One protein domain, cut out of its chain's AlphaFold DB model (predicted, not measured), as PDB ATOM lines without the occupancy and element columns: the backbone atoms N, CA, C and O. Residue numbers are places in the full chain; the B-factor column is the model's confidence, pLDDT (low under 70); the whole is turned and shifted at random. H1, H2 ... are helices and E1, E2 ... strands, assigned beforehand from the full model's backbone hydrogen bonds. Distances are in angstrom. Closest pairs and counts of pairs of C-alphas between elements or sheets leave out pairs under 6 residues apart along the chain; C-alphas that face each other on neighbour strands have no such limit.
ATOM      1  N   ARG A1022     260.899 170.994  64.190       82.56
ATOM      2  CA  ARG A1022     259.654 170.216  64.236       82.56
ATOM      3  C   ARG A1022     259.940 168.812  63.716       82.56
ATOM      4  O   ARG A1022     260.173 168.629  62.527       82.56
ATOM      5  N   VAL A1023     259.918 167.828  64.607       87.38
ATOM      6  CA  VAL A1023     260.046 166.404  64.282       87.38
ATOM      7  C   VAL A1023     258.649 165.796  64.204       87.38
ATOM      8  O   VAL A1023     257.779 166.114  65.015       87.38
ATOM      9  N   LYS A1024     258.436 164.902  63.239       88.12
ATOM     10  CA  LYS A1024     257.240 164.061  63.139       88.12
ATOM     11  C   LYS A1024     257.629 162.620  63.447       88.12
ATOM     12  O   LYS A1024     258.568 162.104  62.844       88.12
ATOM     13  N   ILE A1025     256.926 161.994  64.385       85.56
ATOM     14  CA  ILE A1025     257.209 160.641  64.866       85.56
ATOM     15  C   ILE A1025     256.121 159.719  64.337       85.56
ATOM     16  O   ILE A1025     254.944 159.860  64.686       85.56
ATOM     17  N   TYR A1026     256.529 158.785  63.482       83.75
ATOM     18  CA  TYR A1026     255.643 157.790  62.903       83.75
ATOM     19  C   TYR A1026     255.926 156.423  63.524       83.75
ATOM     20  O   TYR A1026     257.083 156.062  63.731       83.75
ATOM     21  N   VAL A1027     254.869 155.662  63.792       81.00
ATOM     22  CA  VAL A1027     254.926 154.263  64.236       81.00
ATOM     23  C   VAL A1027     254.045 153.470  63.273       81.00
ATOM     24  O   VAL A1027     252.949 153.916  62.935       81.00
ATOM     25  N   GLU A1028     254.547 152.350  62.742       83.75
ATOM     26  CA  GLU A1028     253.894 151.594  61.651       83.75
ATOM     27  C   GLU A1028     253.495 152.472  60.437       83.75
ATOM     28  O   GLU A1028     252.433 152.301  59.840       83.75
ATOM     29  N   GLY A1029     254.310 153.483  60.107       80.69
ATOM     30  CA  GLY A1029     254.034 154.441  59.025       80.69
ATOM     31  C   GLY A1029     252.918 155.463  59.308       80.69
ATOM     32  O   GLY A1029     252.711 156.371  58.503       80.69
ATOM     33  N   LYS A1030     252.223 155.379  60.448       79.50
ATOM     34  CA  LYS A1030     251.191 156.339  60.880       79.50
ATOM     35  C   LYS A1030     251.836 157.422  61.739       79.50
ATOM     36  O   LYS A1030     252.634 157.105  62.613       79.50
ATOM     37  N   LEU A1031     251.493 158.693  61.525       85.25
ATOM     38  CA  LEU A1031     251.931 159.788  62.400       85.25
ATOM     39  C   LEU A1031     251.261 159.621  63.771       85.25
ATOM     40  O   LEU A1031     250.038 159.668  63.829       85.25
ATOM     41  N   VAL A1032     252.035 159.448  64.848       87.19
ATOM     42  CA  VAL A1032     251.489 159.267  66.214       87.19
ATOM     43  C   VAL A1032     251.758 160.480  67.109       87.19
ATOM     44  O   VAL A1032     250.934 160.802  67.962       87.19
ATOM     45  N   ALA A1033     252.871 161.189  66.900       91.44
ATOM     46  CA  ALA A1033     253.176 162.419  67.628       91.44
ATOM     47  C   ALA A1033     254.025 163.399  66.812       91.44
ATOM     48  O   ALA A1033     254.729 163.027  65.869       91.44
ATOM     49  N   GLY A1034     254.004 164.662  67.230       90.25
ATOM     50  CA  GLY A1034     255.012 165.655  66.877       90.25
ATOM     51  C   GLY A1034     255.896 166.004  68.075       90.25
ATOM     52  O   GLY A1034     255.472 165.908  69.223       90.25
ATOM     53  N   LEU A1035     257.110 166.473  67.810       90.81
ATOM     54  CA  LEU A1035     257.952 167.160  68.788       90.81
ATOM     55  C   LEU A1035     258.342 168.518  68.196       90.81
ATOM     56  O   LEU A1035     258.858 168.581  67.082       90.81
ATOM     57  N   ASN A1036     258.056 169.609  68.901       91.56
ATOM     58  CA  ASN A1036     258.289 170.976  68.440       91.56
ATOM     59  C   ASN A1036     259.119 171.723  69.487       91.56
ATOM     60  O   ASN A1036     258.577 172.257  70.458       91.56
ATOM     61  N   ASN A1037     260.440 171.736  69.293       88.75
ATOM     62  CA  ASN A1037     261.409 172.007  70.363       88.75
ATOM     63  C   ASN A1037     261.152 171.018  71.522       88.75
ATOM     64  O   ASN A1037     261.114 169.817  71.275       88.75
ATOM     65  N   ASP A1038     260.901 171.481  72.744       87.81
ATOM     66  CA  ASP A1038     260.601 170.626  73.902       87.81
ATOM     67  C   ASP A1038     259.090 170.375  74.125       87.81
ATOM     68  O   ASP A1038     258.700 169.757  75.115       87.81
ATOM     69  N   ALA A1039     258.212 170.826  73.217       90.12
ATOM     70  CA  ALA A1039     256.769 170.572  73.285       90.12
ATOM     71  C   ALA A1039     256.376 169.293  72.528       90.12
ATOM     72  O   ALA A1039     256.577 169.201  71.314       90.12
ATOM     73  N   VAL A1040     255.764 168.336  73.228       90.00
ATOM     74  CA  VAL A1040     255.218 167.104  72.645       90.00
ATOM     75  C   VAL A1040     253.789 167.362  72.166       90.00
ATOM     76  O   VAL A1040     252.962 167.897  72.910       90.00
ATOM     77  N   LEU A1041     253.513 166.992  70.917       91.75
ATOM     78  CA  LEU A1041     252.238 167.194  70.235       91.75
ATOM     79  C   LEU A1041     251.557 165.852  69.944       91.75
ATOM     80  O   LEU A1041     252.226 164.904  69.531       91.75
ATOM     81  N   ASP A1042     250.236 165.785  70.099       91.25
ATOM     82  CA  ASP A1042     249.429 164.651  69.633       91.25
ATOM     83  C   ASP A1042     249.235 164.661  68.098       91.25
ATOM     84  O   ASP A1042     249.733 165.540  67.386       91.25
ATOM     85  N   MET A1043     248.512 163.668  67.568       89.00
ATOM     86  CA  MET A1043     248.208 163.553  66.130       89.00
ATOM     87  C   MET A1043     247.386 164.734  65.588       89.00
ATOM     88  O   MET A1043     247.411 165.008  64.390       89.00
ATOM     89  N   GLN A1044     246.654 165.423  66.464       89.12
ATOM     90  CA  GLN A1044     245.815 166.580  66.170       89.12
ATOM     91  C   GLN A1044     246.589 167.909  66.296       89.12
ATOM     92  O   GLN A1044     246.066 168.960  65.932       89.12
ATOM     93  N   GLY A1045     247.840 167.876  66.770       88.44
ATOM     94  CA  GLY A1045     248.699 169.044  66.964       88.44
ATOM     95  C   GLY A1045     248.531 169.753  68.313       88.44
ATOM     96  O   GLY A1045     249.177 170.782  68.532       88.44
ATOM     97  N   ASN A1046     247.717 169.227  69.234       90.06
ATOM     98  CA  ASN A1046     247.594 169.772  70.588       90.06
ATOM     99  C   ASN A1046     248.835 169.419  71.410       90.06
ATOM    100  O   ASN A1046     249.403 168.340  71.257       90.06
ATOM    101  N   ARG A1047     249.228 170.285  72.353       90.75
ATOM    102  CA  ARG A1047     250.304 169.963  73.304       90.75
ATOM    103  C   ARG A1047     249.795 168.956  74.330       90.75
ATOM    104  O   ARG A1047     249.023 169.322  75.220       90.75
ATOM    105  N   CYS A1048     250.240 167.708  74.214       88.88
ATOM    106  CA  CYS A1048     249.994 166.665  75.209       88.88
ATOM    107  C   CYS A1048     251.050 166.669  76.328       88.88
ATOM    108  O   CYS A1048     250.755 166.217  77.437       88.88
ATOM    109  N   GLY A1049     252.234 167.247  76.089       89.56
ATOM    110  CA  GLY A1049     253.197 167.486  77.160       89.56
ATOM    111  C   GLY A1049     254.362 168.423  76.840       89.56
ATOM    112  O   GLY A1049     254.523 168.899  75.717       89.56
ATOM    113  N   TYR A1050     255.208 168.643  77.848       91.19
ATOM    114  CA  TYR A1050     256.530 169.269  77.712       91.19
ATOM    115  C   TYR A1050     257.627 168.346  78.241       91.19
ATOM    116  O   TYR A1050     257.438 167.670  79.256       91.19
ATOM    117  N   LEU A1051     258.787 168.377  77.592       89.88
ATOM    118  CA  LEU A1051     260.041 167.859  78.124       89.88
ATOM    119  C   LEU A1051     260.708 168.934  78.989       89.88
ATOM    120  O   LEU A1051     260.829 170.080  78.570       89.88
ATOM    121  N   MET A1052     261.194 168.555  80.168       86.06
ATOM    122  CA  MET A1052     262.167 169.336  80.934       86.06
ATOM    123  C   MET A1052     263.420 168.490  81.146       86.06
ATOM    124  O   MET A1052     263.327 167.320  81.533       86.06
ATOM    125  N   ARG A1053     264.592 169.065  80.866       84.00
ATOM    126  CA  ARG A1053     265.890 168.380  80.938       84.00
ATOM    127  C   ARG A1053     266.549 168.741  82.269       84.00
ATOM    128  O   ARG A1053     266.832 169.904  82.517       84.00
ATOM    129  N   GLY A1054     266.749 167.759  83.140       76.06
ATOM    130  CA  GLY A1054     267.455 167.928  84.406       76.06
ATOM    131  C   GLY A1054     268.915 167.503  84.285       76.06
ATOM    132  O   GLY A1054     269.237 166.510  83.632       76.06
ATOM    133  N   GLY A1055     269.807 168.243  84.938       64.25
ATOM    134  CA  GLY A1055     271.214 167.887  85.068       64.25
ATOM    135  C   GLY A1055     271.675 168.083  86.503       64.25
ATOM    136  O   GLY A1055     271.769 169.211  86.974       64.25
ATOM    137  N   SER A1056     271.978 166.981  87.178       50.88
ATOM    138  CA  SER A1056     272.859 166.955  88.351       50.88
ATOM    139  C   SER A1056     274.217 166.402  87.917       50.88
ATOM    140  O   SER A1056     274.290 165.683  86.919       50.88
ATOM    141  N   LEU A1057     275.295 166.721  88.640       43.44
ATOM    142  CA  LEU A1057     276.646 166.257  88.300       43.44
ATOM    143  C   LEU A1057     276.663 164.727  88.095       43.44
ATOM    144  O   LEU A1057     276.265 163.968  88.973       43.44
ATOM    145  N   GLY A1058     277.056 164.287  86.895       48.56
ATOM    146  CA  GLY A1058     277.108 162.873  86.499       48.56
ATOM    147  C   GLY A1058     275.772 162.185  86.164       48.56
ATOM    148  O   GLY A1058     275.808 161.079  85.623       48.56
ATOM    149  N   VAL A1059     274.611 162.804  86.426       52.72
ATOM    150  CA  VAL A1059     273.277 162.199  86.227       52.72
ATOM    151  C   VAL A1059     272.348 163.150  85.468       52.72
ATOM    152  O   VAL A1059     271.889 164.164  86.000       52.72
ATOM    153  N   HIS A1060     272.022 162.778  84.229       70.62
ATOM    154  CA  HIS A1060     271.066 163.495  83.384       70.62
ATOM    155  C   HIS A1060     269.666 162.887  83.515       70.62
ATOM    156  O   HIS A1060     269.499 161.674  83.388       70.62
ATOM    157  N   THR A1061     268.646 163.721  83.710       78.25
ATOM    158  CA  THR A1061     267.241 163.305  83.705       78.25
ATOM    159  C   THR A1061     266.469 163.994  82.585       78.25
ATOM    160  O   THR A1061     266.763 165.121  82.189       78.25
ATOM    161  N   ILE A1062     265.447 163.325  82.061       83.38
ATOM    162  CA  ILE A1062     264.470 163.928  81.146       83.38
ATOM    163  C   ILE A1062     263.097 163.647  81.739       83.38
ATOM    164  O   ILE A1062     262.758 162.503  82.020       83.38
ATOM    165  N   HIS A1063     262.310 164.688  81.967       84.81
ATOM    166  CA  HIS A1063     260.980 164.576  82.547       84.81
ATOM    167  C   HIS A1063     259.947 165.035  81.520       84.81
ATOM    168  O   HIS A1063     259.942 166.200  81.134       84.81
ATOM    169  N   CYS A1064     259.067 164.134  81.090       84.69
ATOM    170  CA  CYS A1064     257.902 164.483  80.289       84.69
ATOM    171  C   CYS A1064     256.712 164.746  81.218       84.69
ATOM    172  O   CYS A1064     256.321 163.868  81.992       84.69
ATOM    173  N   PHE A1065     256.116 165.931  81.123       86.81
ATOM    174  CA  PHE A1065     254.962 166.347  81.920       86.81
ATOM    175  C   PHE A1065     253.705 166.487  81.068       86.81
ATOM    176  O   PHE A1065     253.774 167.002  79.959       86.81
ATOM    177  N   ASP A1066     252.564 166.070  81.613       84.81
ATOM    178  CA  ASP A1066     251.235 166.246  81.029       84.81
ATOM    179  C   ASP A1066     250.802 167.715  81.089       84.81
ATOM    180  O   ASP A1066     250.824 168.331  82.159       84.81
ATOM    181  N   THR A1067     250.363 168.245  79.948       79.88
ATOM    182  CA  THR A1067     249.794 169.595  79.807       79.88
ATOM    183  C   THR A1067     248.281 169.606  79.592       79.88
ATOM    184  O   THR A1067     247.669 170.669  79.639       79.88
ATOM    185  N   THR A1068     247.657 168.444  79.375       75.50
ATOM    186  CA  THR A1068     246.201 168.305  79.164       75.50
ATOM    187  C   THR A1068     245.398 168.444  80.461       75.50
ATOM    188  O   THR A1068     244.218 168.794  80.442       75.50
ATOM    189  N   VAL A1069     246.032 168.190  81.609       76.81
ATOM    190  CA  VAL A1069     245.408 168.233  82.936       76.81
ATOM    191  C   VAL A1069     245.742 169.554  83.635       76.81
ATOM    192  O   VAL A1069     246.897 169.959  83.687       76.81
ATOM    193  N   LYS A1070     244.751 170.182  84.291       75.38
ATOM    194  CA  LYS A1070     244.895 171.428  85.092       75.38
ATOM    195  C   LYS A1070     245.882 171.353  86.281       75.38
ATOM    196  O   LYS A1070     245.973 172.289  87.068       75.38
ATOM    197  N   LYS A1071     246.578 170.233  86.458       77.06
ATOM    198  CA  LYS A1071     247.665 170.021  87.414       77.06
ATOM    199  C   LYS A1071     248.790 169.326  86.662       77.06
ATOM    200  O   LYS A1071     248.550 168.259  86.097       77.06
ATOM    201  N   ILE A1072     249.989 169.906  86.707       77.38
ATOM    202  CA  ILE A1072     251.206 169.311  86.142       77.38
ATOM    203  C   ILE A1072     251.365 167.898  86.713       77.38
ATOM    204  O   ILE A1072     251.371 167.706  87.930       77.38
ATOM    205  N   ARG A1073     251.470 166.900  85.833       79.94
ATOM    206  CA  ARG A1073     251.673 165.491  86.196       79.94
ATOM    207  C   ARG A1073     252.855 164.936  85.427       79.94
ATOM    208  O   ARG A1073     252.944 165.127  84.221       79.94
ATOM    209  N   LEU A1074     253.742 164.231  86.114       80.88
ATOM    210  CA  LEU A1074     254.826 163.492  85.480       80.88
ATOM    211  C   LEU A1074     254.225 162.328  84.672       80.88
ATOM    212  O   LEU A1074     253.622 161.427  85.251       80.88
ATOM    213  N   LEU A1075     254.357 162.362  83.343       81.44
ATOM    214  CA  LEU A1075     254.013 161.236  82.465       81.44
ATOM    215  C   LEU A1075     255.144 160.215  82.470       81.44
ATOM    216  O   LEU A1075     254.906 159.020  82.616       81.44
ATOM    217  N   CYS A1076     256.374 160.700  82.321       82.31
ATOM    218  CA  CYS A1076     257.580 159.889  82.301       82.31
ATOM    219  C   CYS A1076     258.728 160.649  82.967       82.31
ATOM    220  O   CYS A1076     258.921 161.833  82.694       82.31
ATOM    221  N   ARG A1077     259.507 159.964  83.804       82.88
ATOM    222  CA  ARG A1077     260.850 160.386  84.196       82.88
ATOM    223  C   ARG A1077     261.863 159.456  83.554       82.88
ATOM    224  O   ARG A1077     261.669 158.251  83.458       82.88
ATOM    225  N   MET A1078     262.987 160.036  83.192       77.56
ATOM    226  CA  MET A1078     264.179 159.320  82.806       77.56
ATOM    227  C   MET A1078     265.336 159.624  83.729       77.56
ATOM    228  O   MET A1078     265.439 160.746  84.224       77.56
ATOM    229  N   THR A1079     266.252 158.670  83.837       75.12
ATOM    230  CA  THR A1079     267.541 158.859  84.504       75.12
ATOM    231  C   THR A1079     268.627 158.133  83.705       75.12
ATOM    232  O   THR A1079     268.591 156.908  83.591       75.12
ATOM    233  N   ARG A1080     269.591 158.871  83.140       65.25
ATOM    234  CA  ARG A1080     270.828 158.313  82.573       65.25
ATOM    235  C   ARG A1080     271.729 157.901  83.730       65.25
ATOM    236  O   ARG A1080     272.072 158.732  84.567       65.25
ATOM    237  N   SER A1081     272.077 156.622  83.786       53.62
ATOM    238  CA  SER A1081     272.860 156.028  84.872       53.62
ATOM    239  C   SER A1081     274.235 155.590  84.386       53.62
ATOM    240  O   SER A1081     274.359 155.132  83.252       53.62
ATOM    241  N   GLN A1082     275.253 155.677  85.247       54.31
ATOM    242  CA  GLN A1082     276.571 155.079  85.005       54.31
ATOM    243  C   GLN A1082     276.530 153.572  85.292       54.31
ATOM    244  O   GLN A1082     277.013 153.091  86.314       54.31
ATOM    245  N   ALA A1083     275.860 152.833  84.407       44.62
ATOM    246  CA  ALA A1083     275.765 151.380  84.463       44.62
ATOM    247  C   ALA A1083     276.906 150.713  83.679       44.62
ATOM    248  O   ALA A1083     277.193 151.083  82.536       44.62
ATOM    249  N   LEU A1084     277.500 149.675  84.273       44.06
ATOM    250  CA  LEU A1084     278.496 148.826  83.618       44.06
ATOM    251  C   LEU A1084     277.935 148.180  82.328       44.06
ATOM    252  O   LEU A1084     276.725 147.932  82.245       44.06
ATOM    253  N   PRO A1085     278.787 147.877  81.326       43.69
ATOM    254  CA  PRO A1085     278.357 147.252  80.075       43.69
ATOM    255  C   PRO A1085     277.566 145.956  80.293       43.69
ATOM    256  O   PRO A1085     278.048 145.026  80.938       43.69
ATOM    257  N   SER A1086     276.365 145.873  79.711       44.69
ATOM    258  CA  SER A1086     275.530 144.665  79.717       44.69
ATOM    259  C   SER A1086     275.202 144.221  78.294       44.69
ATOM    260  O   SER A1086     274.949 145.037  77.407       44.69
ATOM    261  N   SER A1087     275.121 142.905  78.090       40.47
ATOM    262  CA  SER A1087     274.677 142.279  76.838       40.47
ATOM    263  C   SER A1087     273.204 142.546  76.492       40.47
ATOM    264  O   SER A1087     272.767 142.207  75.396       40.47
ATOM    265  N   THR A1088     272.439 143.159  77.402       39.75
ATOM    266  CA  THR A1088     271.017 143.507  77.228       39.75
ATOM    267  C   THR A1088     270.769 144.938  76.729       39.75
ATOM    268  O   THR A1088     269.618 145.368  76.671       39.75
ATOM    269  N   TRP A1089     271.810 145.708  76.390       48.94
ATOM    270  CA  TRP A1089     271.646 147.096  75.940       48.94
ATOM    271  C   TRP A1089     270.955 147.179  74.570       48.94
ATOM    272  O   TRP A1089     271.467 146.673  73.574       48.94
ATOM    273  N   LEU A1090     269.829 147.902  74.510       37.72
ATOM    274  CA  LEU A1090     269.083 148.172  73.269       37.72
ATOM    275  C   LEU A1090     269.931 148.924  72.224       37.72
ATOM    276  O   LEU A1090     269.749 148.740  71.024       37.72
ATOM    277  N   PHE A1091     270.878 149.741  72.695       40.41
ATOM    278  CA  PHE A1091     271.907 150.384  71.886       40.41
ATOM    279  C   PHE A1091     273.271 150.205  72.582       40.41
ATOM    280  O   PHE A1091     273.480 150.802  73.642       40.41
ATOM    281  N   PRO A1092     274.199 149.386  72.045       41.97
ATOM    282  CA  PRO A1092     275.558 149.284  72.581       41.97
ATOM    283  C   PRO A1092     276.317 150.619  72.423       41.97
ATOM    284  O   PRO A1092     275.966 151.425  71.552       41.97
ATOM    285  N   PRO A1093     277.358 150.881  73.237       45.78
ATOM    286  CA  PRO A1093     278.148 152.098  73.105       45.78
ATOM    287  C   PRO A1093     278.961 152.036  71.808       45.78
ATOM    288  O   PRO A1093     279.371 150.959  71.373       45.78
ATOM    289  N   ARG A1094     279.206 153.189  71.176       41.78
ATOM    290  CA  ARG A1094     279.966 153.239  69.914       41.78
ATOM    291  C   ARG A1094     281.465 153.005  70.095       41.78
ATOM    292  O   ARG A1094     282.125 152.645  69.129       41.78
ATOM    293  N   ASP A1095     281.972 153.219  71.304       44.44
ATOM    294  CA  ASP A1095     283.354 152.972  71.702       44.44
ATOM    295  C   ASP A1095     283.430 152.784  73.229       44.44
ATOM    296  O   ASP A1095     282.554 153.259  73.954       44.44
ATOM    297  N   LEU A1096     284.489 152.138  73.721       43.22
ATOM    298  CA  LEU A1096     284.795 151.977  75.146       43.22
ATOM    299  C   LEU A1096     285.103 153.315  75.844       43.22
ATOM    300  O   LEU A1096     284.975 153.397  77.062       43.22
ATOM    301  N   GLN A1097     285.466 154.363  75.092       45.38
ATOM    302  CA  GLN A1097     285.634 155.723  75.623       45.38
ATOM    303  C   GLN A1097     284.319 156.513  75.751       45.38
ATOM    304  O   GLN A1097     284.319 157.598  76.334       45.38
ATOM    305  N   HIS A1098     283.179 156.002  75.262       47.66
ATOM    306  CA  HIS A1098     281.896 156.550  75.713       47.66
ATOM    307  C   HIS A1098     281.740 156.200  77.191       47.66
ATOM    308  O   HIS A1098     281.739 155.018  77.538       47.66
ATOM    309  N   SER A1099     281.586 157.215  78.048       42.12
ATOM    310  CA  SER A1099     281.421 157.022  79.490       42.12
ATOM    311  C   SER A1099     280.366 155.945  79.761       42.12
ATOM    312  O   SER A1099     279.253 156.006  79.227       42.12
ATOM    313  N   SER A1100     280.756 154.920  80.532       39.75
ATOM    314  CA  SER A1100     280.018 153.664  80.719       39.75
ATOM    315  C   SER A1100     278.730 153.906  81.501       39.75
ATOM    316  O   SER A1100     278.657 153.758  82.720       39.75
ATOM    317  N   GLY A1101     277.742 154.406  80.766       47.47
ATOM    318  CA  GLY A1101     276.592 155.091  81.321       47.47
ATOM    319  C   GLY A1101     275.671 155.696  80.266       47.47
ATOM    320  O   GLY A1101     275.134 156.785  80.451       47.47
ATOM    321  N   SER A1102     275.502 155.019  79.129       49.91
ATOM    322  CA  SER A1102     274.450 155.316  78.143       49.91
ATOM    323  C   SER A1102     273.106 154.654  78.491       49.91
ATOM    324  O   SER A1102     272.115 154.870  77.794       49.91
ATOM    325  N   SER A1103     273.051 153.863  79.571       52.59
ATOM    326  CA  SER A1103     271.831 153.204  80.044       52.59
ATOM    327  C   SER A1103     270.872 154.210  80.680       52.59
ATOM    328  O   SER A1103     271.057 154.660  81.816       52.59
ATOM    329  N   TRP A1104     269.824 154.544  79.932       65.94
ATOM    330  CA  TRP A1104     268.691 155.326  80.403       65.94
ATOM    331  C   TRP A1104     267.626 154.426  81.038       65.94
ATOM    332  O   TRP A1104     267.060 153.563  80.367       65.94
ATOM    333  N   TYR A1105     267.291 154.674  82.303       67.88
ATOM    334  CA  TYR A1105     266.082 154.126  82.918       67.88
ATOM    335  C   TYR A1105     264.855 154.952  82.521       67.88
ATOM    336  O   TYR A1105     264.936 156.180  82.441       67.88
ATOM    337  N   LEU A1106     263.728 154.271  82.292       75.69
ATOM    338  CA  LEU A1106     262.437 154.846  81.903       75.69
ATOM    339  C   LEU A1106     261.392 154.554  82.995       75.69
ATOM    340  O   LEU A1106     260.803 153.477  83.034       75.69
ATOM    341  N   GLU A1107     261.145 155.521  83.873       77.38
ATOM    342  CA  GLU A1107     260.034 155.502  84.830       77.38
ATOM    343  C   GLU A1107     258.790 156.093  84.142       77.38
ATOM    344  O   GLU A1107     258.830 157.215  83.636       77.38
ATOM    345  N   TRP A1108     257.664 155.377  84.109       80.44
ATOM    346  CA  TRP A1108     256.449 155.830  83.413       80.44
ATOM    347  C   TRP A1108     255.198 155.708  84.286       80.44
ATOM    348  O   TRP A1108     255.008 154.709  84.974       80.44
ATOM    349  N   GLY A1109     254.311 156.707  84.212       70.25
ATOM    350  CA  GLY A1109     253.099 156.853  85.034       70.25
ATOM    351  C   GLY A1109     251.978 155.825  84.798       70.25
ATOM    352  O   GLY A1109     250.867 156.017  85.292       70.25
ATOM    353  N   GLY A1110     252.257 154.745  84.064       64.62
ATOM    354  CA  GLY A1110     251.438 153.535  84.005       64.62
ATOM    355  C   GLY A1110     250.386 153.465  82.892       64.62
ATOM    356  O   GLY A1110     249.851 154.463  82.406       64.62
ATOM    357  N   TYR A1111     250.024 152.227  82.534       66.06
ATOM    358  CA  TYR A1111     249.064 151.900  81.466       66.06
ATOM    359  C   TYR A1111     247.622 152.377  81.711       66.06
ATOM    360  O   TYR A1111     246.811 152.345  80.785       66.06
ATOM    361  N   MET A1112     247.308 152.884  82.909       65.81
ATOM    362  CA  MET A1112     245.968 153.297  83.363       65.81
ATOM    363  C   MET A1112     245.307 154.419  82.536       65.81
ATOM    364  O   MET A1112     244.166 154.788  82.804       65.81
ATOM    365  N   ARG A1113     246.004 154.990  81.543       66.06
ATOM    366  CA  ARG A1113     245.482 156.030  80.638       66.06
ATOM    367  C   ARG A1113     245.379 155.607  79.169       66.06
ATOM    368  O   ARG A1113     245.079 156.460  78.338       66.06
ATOM    369  N   LYS A1114     245.590 154.330  78.830       76.50
ATOM    370  CA  LYS A1114     245.399 153.834  77.455       76.50
ATOM    371  C   LYS A1114     243.976 154.164  76.973       76.50
ATOM    372  O   LYS A1114     243.006 153.756  77.602       76.50
ATOM    373  N   GLY A1115     243.867 154.919  75.877       75.31
ATOM    374  CA  GLY A1115     242.586 155.383  75.320       75.31
ATOM    375  C   GLY A1115     242.064 156.730  75.850       75.31
ATOM    376  O   GLY A1115     240.994 157.157  75.431       75.31
ATOM    377  N   GLN A1116     242.791 157.421  76.735       76.56
ATOM    378  CA  GLN A1116     242.474 158.805  77.122       76.56
ATOM    379  C   GLN A1116     243.042 159.815  76.102       76.56
ATOM    380  O   GLN A1116     244.091 159.544  75.510       76.56
ATOM    381  N   PRO A1117     242.422 160.997  75.911       68.50
ATOM    382  CA  PRO A1117     243.008 162.058  75.090       68.50
ATOM    383  C   PRO A1117     244.380 162.479  75.642       68.50
ATOM    384  O   PRO A1117     244.595 162.511  76.856       68.50
ATOM    385  N   GLY A1118     245.325 162.754  74.738       71.88
ATOM    386  CA  GLY A1118     246.728 163.008  75.080       71.88
ATOM    387  C   GLY A1118     247.545 161.767  75.473       71.88
ATOM    388  O   GLY A1118     248.727 161.906  75.780       71.88
ATOM    389  N   TRP A1119     246.972 160.554  75.464       79.69
ATOM    390  CA  TRP A1119     247.760 159.328  75.627       79.69
ATOM    391  C   TRP A1119     248.599 159.046  74.376       79.69
ATOM    392  O   TRP A1119     248.074 158.966  73.267       79.69
ATOM    393  N   LEU A1120     249.898 158.833  74.584       81.88
ATOM    394  CA  LEU A1120     250.837 158.324  73.587       81.88
ATOM    395  C   LEU A1120     251.313 156.931  74.009       81.88
ATOM    396  O   LEU A1120     251.393 156.628  75.203       81.88
ATOM    397  N   GLU A1121     251.665 156.097  73.034       80.81
ATOM    398  CA  GLU A1121     252.270 154.792  73.299       80.81
ATOM    399  C   GLU A1121     253.666 154.951  73.950       80.81
ATOM    400  O   GLU A1121     254.412 155.855  73.567       80.81
ATOM    401  N   PRO A1122     254.077 154.069  74.888       78.25
ATOM    402  CA  PRO A1122     255.444 154.028  75.422       78.25
ATOM    403  C   PRO A1122     256.563 154.081  74.362       78.25
ATOM    404  O   PRO A1122     257.582 154.729  74.592       78.25
ATOM    405  N   SER A1123     256.353 153.476  73.186       77.81
ATOM    406  CA  SER A1123     257.269 153.531  72.032       77.81
ATOM    407  C   SER A1123     257.596 154.972  71.604       77.81
ATOM    408  O   SER A1123     258.755 155.310  71.365       77.81
ATOM    409  N   VAL A1124     256.584 155.843  71.565       81.62
ATOM    410  CA  VAL A1124     256.679 157.233  71.115       81.62
ATOM    411  C   VAL A1124     257.534 158.042  72.077       81.62
ATOM    412  O   VAL A1124     258.386 158.806  71.628       81.62
ATOM    413  N   TYR A1125     257.382 157.824  73.388       80.75
ATOM    414  CA  TYR A1125     258.286 158.416  74.371       80.75
ATOM    415  C   TYR A1125     259.726 157.968  74.103       80.75
ATOM    416  O   TYR A1125     260.589 158.830  73.968       80.75
ATOM    417  N   CYS A1126     259.994 156.671  73.916       76.31
ATOM    418  CA  CYS A1126     261.343 156.179  73.598       76.31
ATOM    419  C   CYS A1126     261.953 156.830  72.336       76.31
ATOM    420  O   CYS A1126     263.151 157.116  72.323       76.31
ATOM    421  N   PHE A1127     261.153 157.142  71.308       77.38
ATOM    422  CA  PHE A1127     261.617 157.890  70.131       77.38
ATOM    423  C   PHE A1127     261.873 159.381  70.411       77.38
ATOM    424  O   PHE A1127     262.916 159.899  70.003       77.38
ATOM    425  N   ILE A1128     260.981 160.064  71.141       77.75
ATOM    426  CA  ILE A1128     261.185 161.449  71.614       77.75
ATOM    427  C   ILE A1128     262.501 161.551  72.402       77.75
ATOM    428  O   ILE A1128     263.293 162.470  72.208       77.75
ATOM    429  N   ILE A1129     262.741 160.563  73.259       70.88
ATOM    430  CA  ILE A1129     263.903 160.419  74.132       70.88
ATOM    431  C   ILE A1129     265.191 160.211  73.333       70.88
ATOM    432  O   ILE A1129     266.173 160.922  73.563       70.88
ATOM    433  N   ALA A1130     265.198 159.271  72.382       70.75
ATOM    434  CA  ALA A1130     266.356 159.018  71.530       70.75
ATOM    435  C   ALA A1130     266.724 160.266  70.709       70.75
ATOM    436  O   ALA A1130     267.904 160.593  70.577       70.75
ATOM    437  N   PHE A1131     265.722 161.012  70.229       75.56
ATOM    438  CA  PHE A1131     265.942 162.290  69.555       75.56
ATOM    439  C   PHE A1131     266.506 163.364  70.501       75.56
ATOM    440  O   PHE A1131     267.509 163.994  70.171       75.56
ATOM    441  N   ALA A1132     265.913 163.557  71.684       71.69
ATOM    442  CA  ALA A1132     266.364 164.555  72.659       71.69
ATOM    443  C   ALA A1132     267.790 164.282  73.174       71.69
ATOM    444  O   ALA A1132     268.576 165.216  73.334       71.69
ATOM    445  N   SER A1133     268.142 163.006  73.368       68.31
ATOM    446  CA  SER A1133     269.492 162.570  73.746       68.31
ATOM    447  C   SER A1133     270.501 162.827  72.624       68.31
ATOM    448  O   SER A1133     271.554 163.405  72.875       68.31
ATOM    449  N   LEU A1134     270.161 162.477  71.377       66.06
ATOM    450  CA  LEU A1134     271.018 162.715  70.210       66.06
ATOM    451  C   LEU A1134     271.234 164.212  69.943       66.06
ATOM    452  O   LEU A1134     272.328 164.618  69.555       66.06
ATOM    453  N   ASP A1135     270.207 165.044  70.132       65.94
ATOM    454  CA  ASP A1135     270.329 166.496  69.992       65.94
ATOM    455  C   ASP A1135     271.209 167.094  71.105       65.94
ATOM    456  O   ASP A1135     272.056 167.936  70.820       65.94
ATOM    457  N   PHE A1136     271.102 166.594  72.342       64.88
ATOM    458  CA  PHE A1136     271.975 166.977  73.458       64.88
ATOM    459  C   PHE A1136     273.442 166.556  73.245       64.88
ATOM    460  O   PHE A1136     274.343 167.378  73.399       64.88
ATOM    461  N   GLU A1137     273.706 165.323  72.807       61.25
ATOM    462  CA  GLU A1137     275.069 164.860  72.495       61.25
ATOM    463  C   GLU A1137     275.678 165.646  71.319       61.25
ATOM    464  O   GLU A1137     276.855 166.005  71.350       61.25
ATOM    465  N   ARG A1138     274.869 166.033  70.322       62.31
ATOM    466  CA  ARG A1138     275.290 166.964  69.257       62.31
ATOM    467  C   ARG A1138     275.615 168.365  69.773       62.31
ATOM    468  O   ARG A1138     276.525 168.989  69.236       62.31
ATOM    469  N   GLN A1139     274.904 168.866  70.785       61.94
ATOM    470  CA  GLN A1139     275.223 170.153  71.414       61.94
ATOM    471  C   GLN A1139     276.556 170.077  72.180       61.94
ATOM    472  O   GLN A1139     277.389 170.966  72.017       61.94
ATOM    473  N   LEU A1140     276.815 168.991  72.920       58.75
ATOM    474  CA  LEU A1140     278.099 168.766  73.602       58.75
ATOM    475  C   LEU A1140     279.277 168.660  72.616       58.75
ATOM    476  O   LEU A1140     280.264 169.378  72.765       58.75
ATOM    477  N   HIS A1141     279.163 167.844  71.563       55.66
ATOM    478  CA  HIS A1141     280.213 167.732  70.540       55.66
ATOM    479  C   HIS A1141     280.368 168.999  69.677       55.66
ATOM    480  O   HIS A1141     281.449 169.276  69.156       55.66
ATOM    481  N   GLY A1142     279.310 169.805  69.542       47.00
ATOM    482  CA  GLY A1142     279.392 171.135  68.935       47.00
ATOM    483  C   GLY A1142     280.212 172.122  69.773       47.00
ATOM    484  O   GLY A1142     280.907 172.964  69.209       47.00
ATOM    485  N   LEU A1143     280.176 171.993  71.103       44.53
ATOM    486  CA  LEU A1143     280.972 172.809  72.024       44.53
ATOM    487  C   LEU A1143     282.443 172.369  72.067       44.53
ATOM    488  O   LEU A1143     283.313 173.235  72.050       44.53
TER     489      LEU A1143
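Overview. This is residues 1022 to 1143 of the 1238 residues of the protein "J domain-containing protein" of Chlamydomonas eustigma (UniProt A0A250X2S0). One sheet of seven strands, E1 to E7, curls like part of a barrel round a single long helix, H1, which lies in its hollow and sticks out with residues 1137 to 1143. A long loop, residues 1082 to 1102, joins E6 to E7. The printed part has 122 residues, with seven named strands followed by one named helix. The sheet's order is E1 - E2 - E3 - E4 - E5 - E6 - E7, antiparallel throughout, and the class is mixed, helices and strands. The whole is compact, with a radius of gyration of the C-alphas of 15.1 A and spans of 43 by 30 by 28 A.

Along the chain. E1 is residues 1022 to 1027, 16.6 A long, and begins at C-alpha 1022 at (259.654, 170.216, 64.236). E2 is residues 1030 to 1036, 17.9 A, and E3 residues 1039 to 1041, 6.4 A. E4, residues 1047 to 1056, is the longest strand by residues and measures 27.3 A, ending at C-alpha 1056 at (272.859, 166.955, 88.351). E5 is residues 1059 to 1066, 23.0 A; E6 residues 1073 to 1081, 23.2 A; E7 residues 1103 to 1108, 16.0 A. H1, residues 1122 to 1143, measures 31.9 A and ends at C-alpha 1143 at (280.972, 172.809, 72.024).

Arrangement. The seven strands form a meander, each strand after the first the antiparallel neighbour of the one before, and each successive pair is a hairpin. E1 and E2 have N 1023 and O 1035 at 2.8 A. E2 and E3 have N 1034 and O 1041 at 2.9 A. E3 and E4 have N 1040 and O 1049 at 2.8 A. E4 and E5 have N 1052 and O 1063 at 2.8 A. E5 and E6 have N 1064 and O 1076 at 2.8 A. E6 and E7 have N 1077 and O 1107 at 2.8 A. Each of these pairs is within hydrogen-bond range. The edge strands E1 and E7 are apart. The sheet is strongly twisted, and its strands' lines turn by 80 degrees from edge to edge. H1 is on one face of it, an arrangement in two layers, and the sheet curls round its residues 1122 to 1136. The closest C-alphas of E1 and H1 are those of Ile 1025 and Val 1124, 7.1 A apart; those of E2 and H1 are Leu 1035 and Ile 1128, also 7.1 A. E7 and H1 are near each other, with 9 pairs of C-alphas within 10 A. In H1 every O i to N i+4 pair is within hydrogen-bond range.

Size, cuts and confidence. The two C-alphas farthest apart, those of Lys 1070 and Leu 1096, are 45.5 A apart. The printed part has no cut. The links E6 to E7, 21 residues, and E7 to H1, 13 residues, are long. The mean pLDDT of the printed part is 70.8, and 47 residues are under 70, among them 1080 to 1105 and 1133 to 1143.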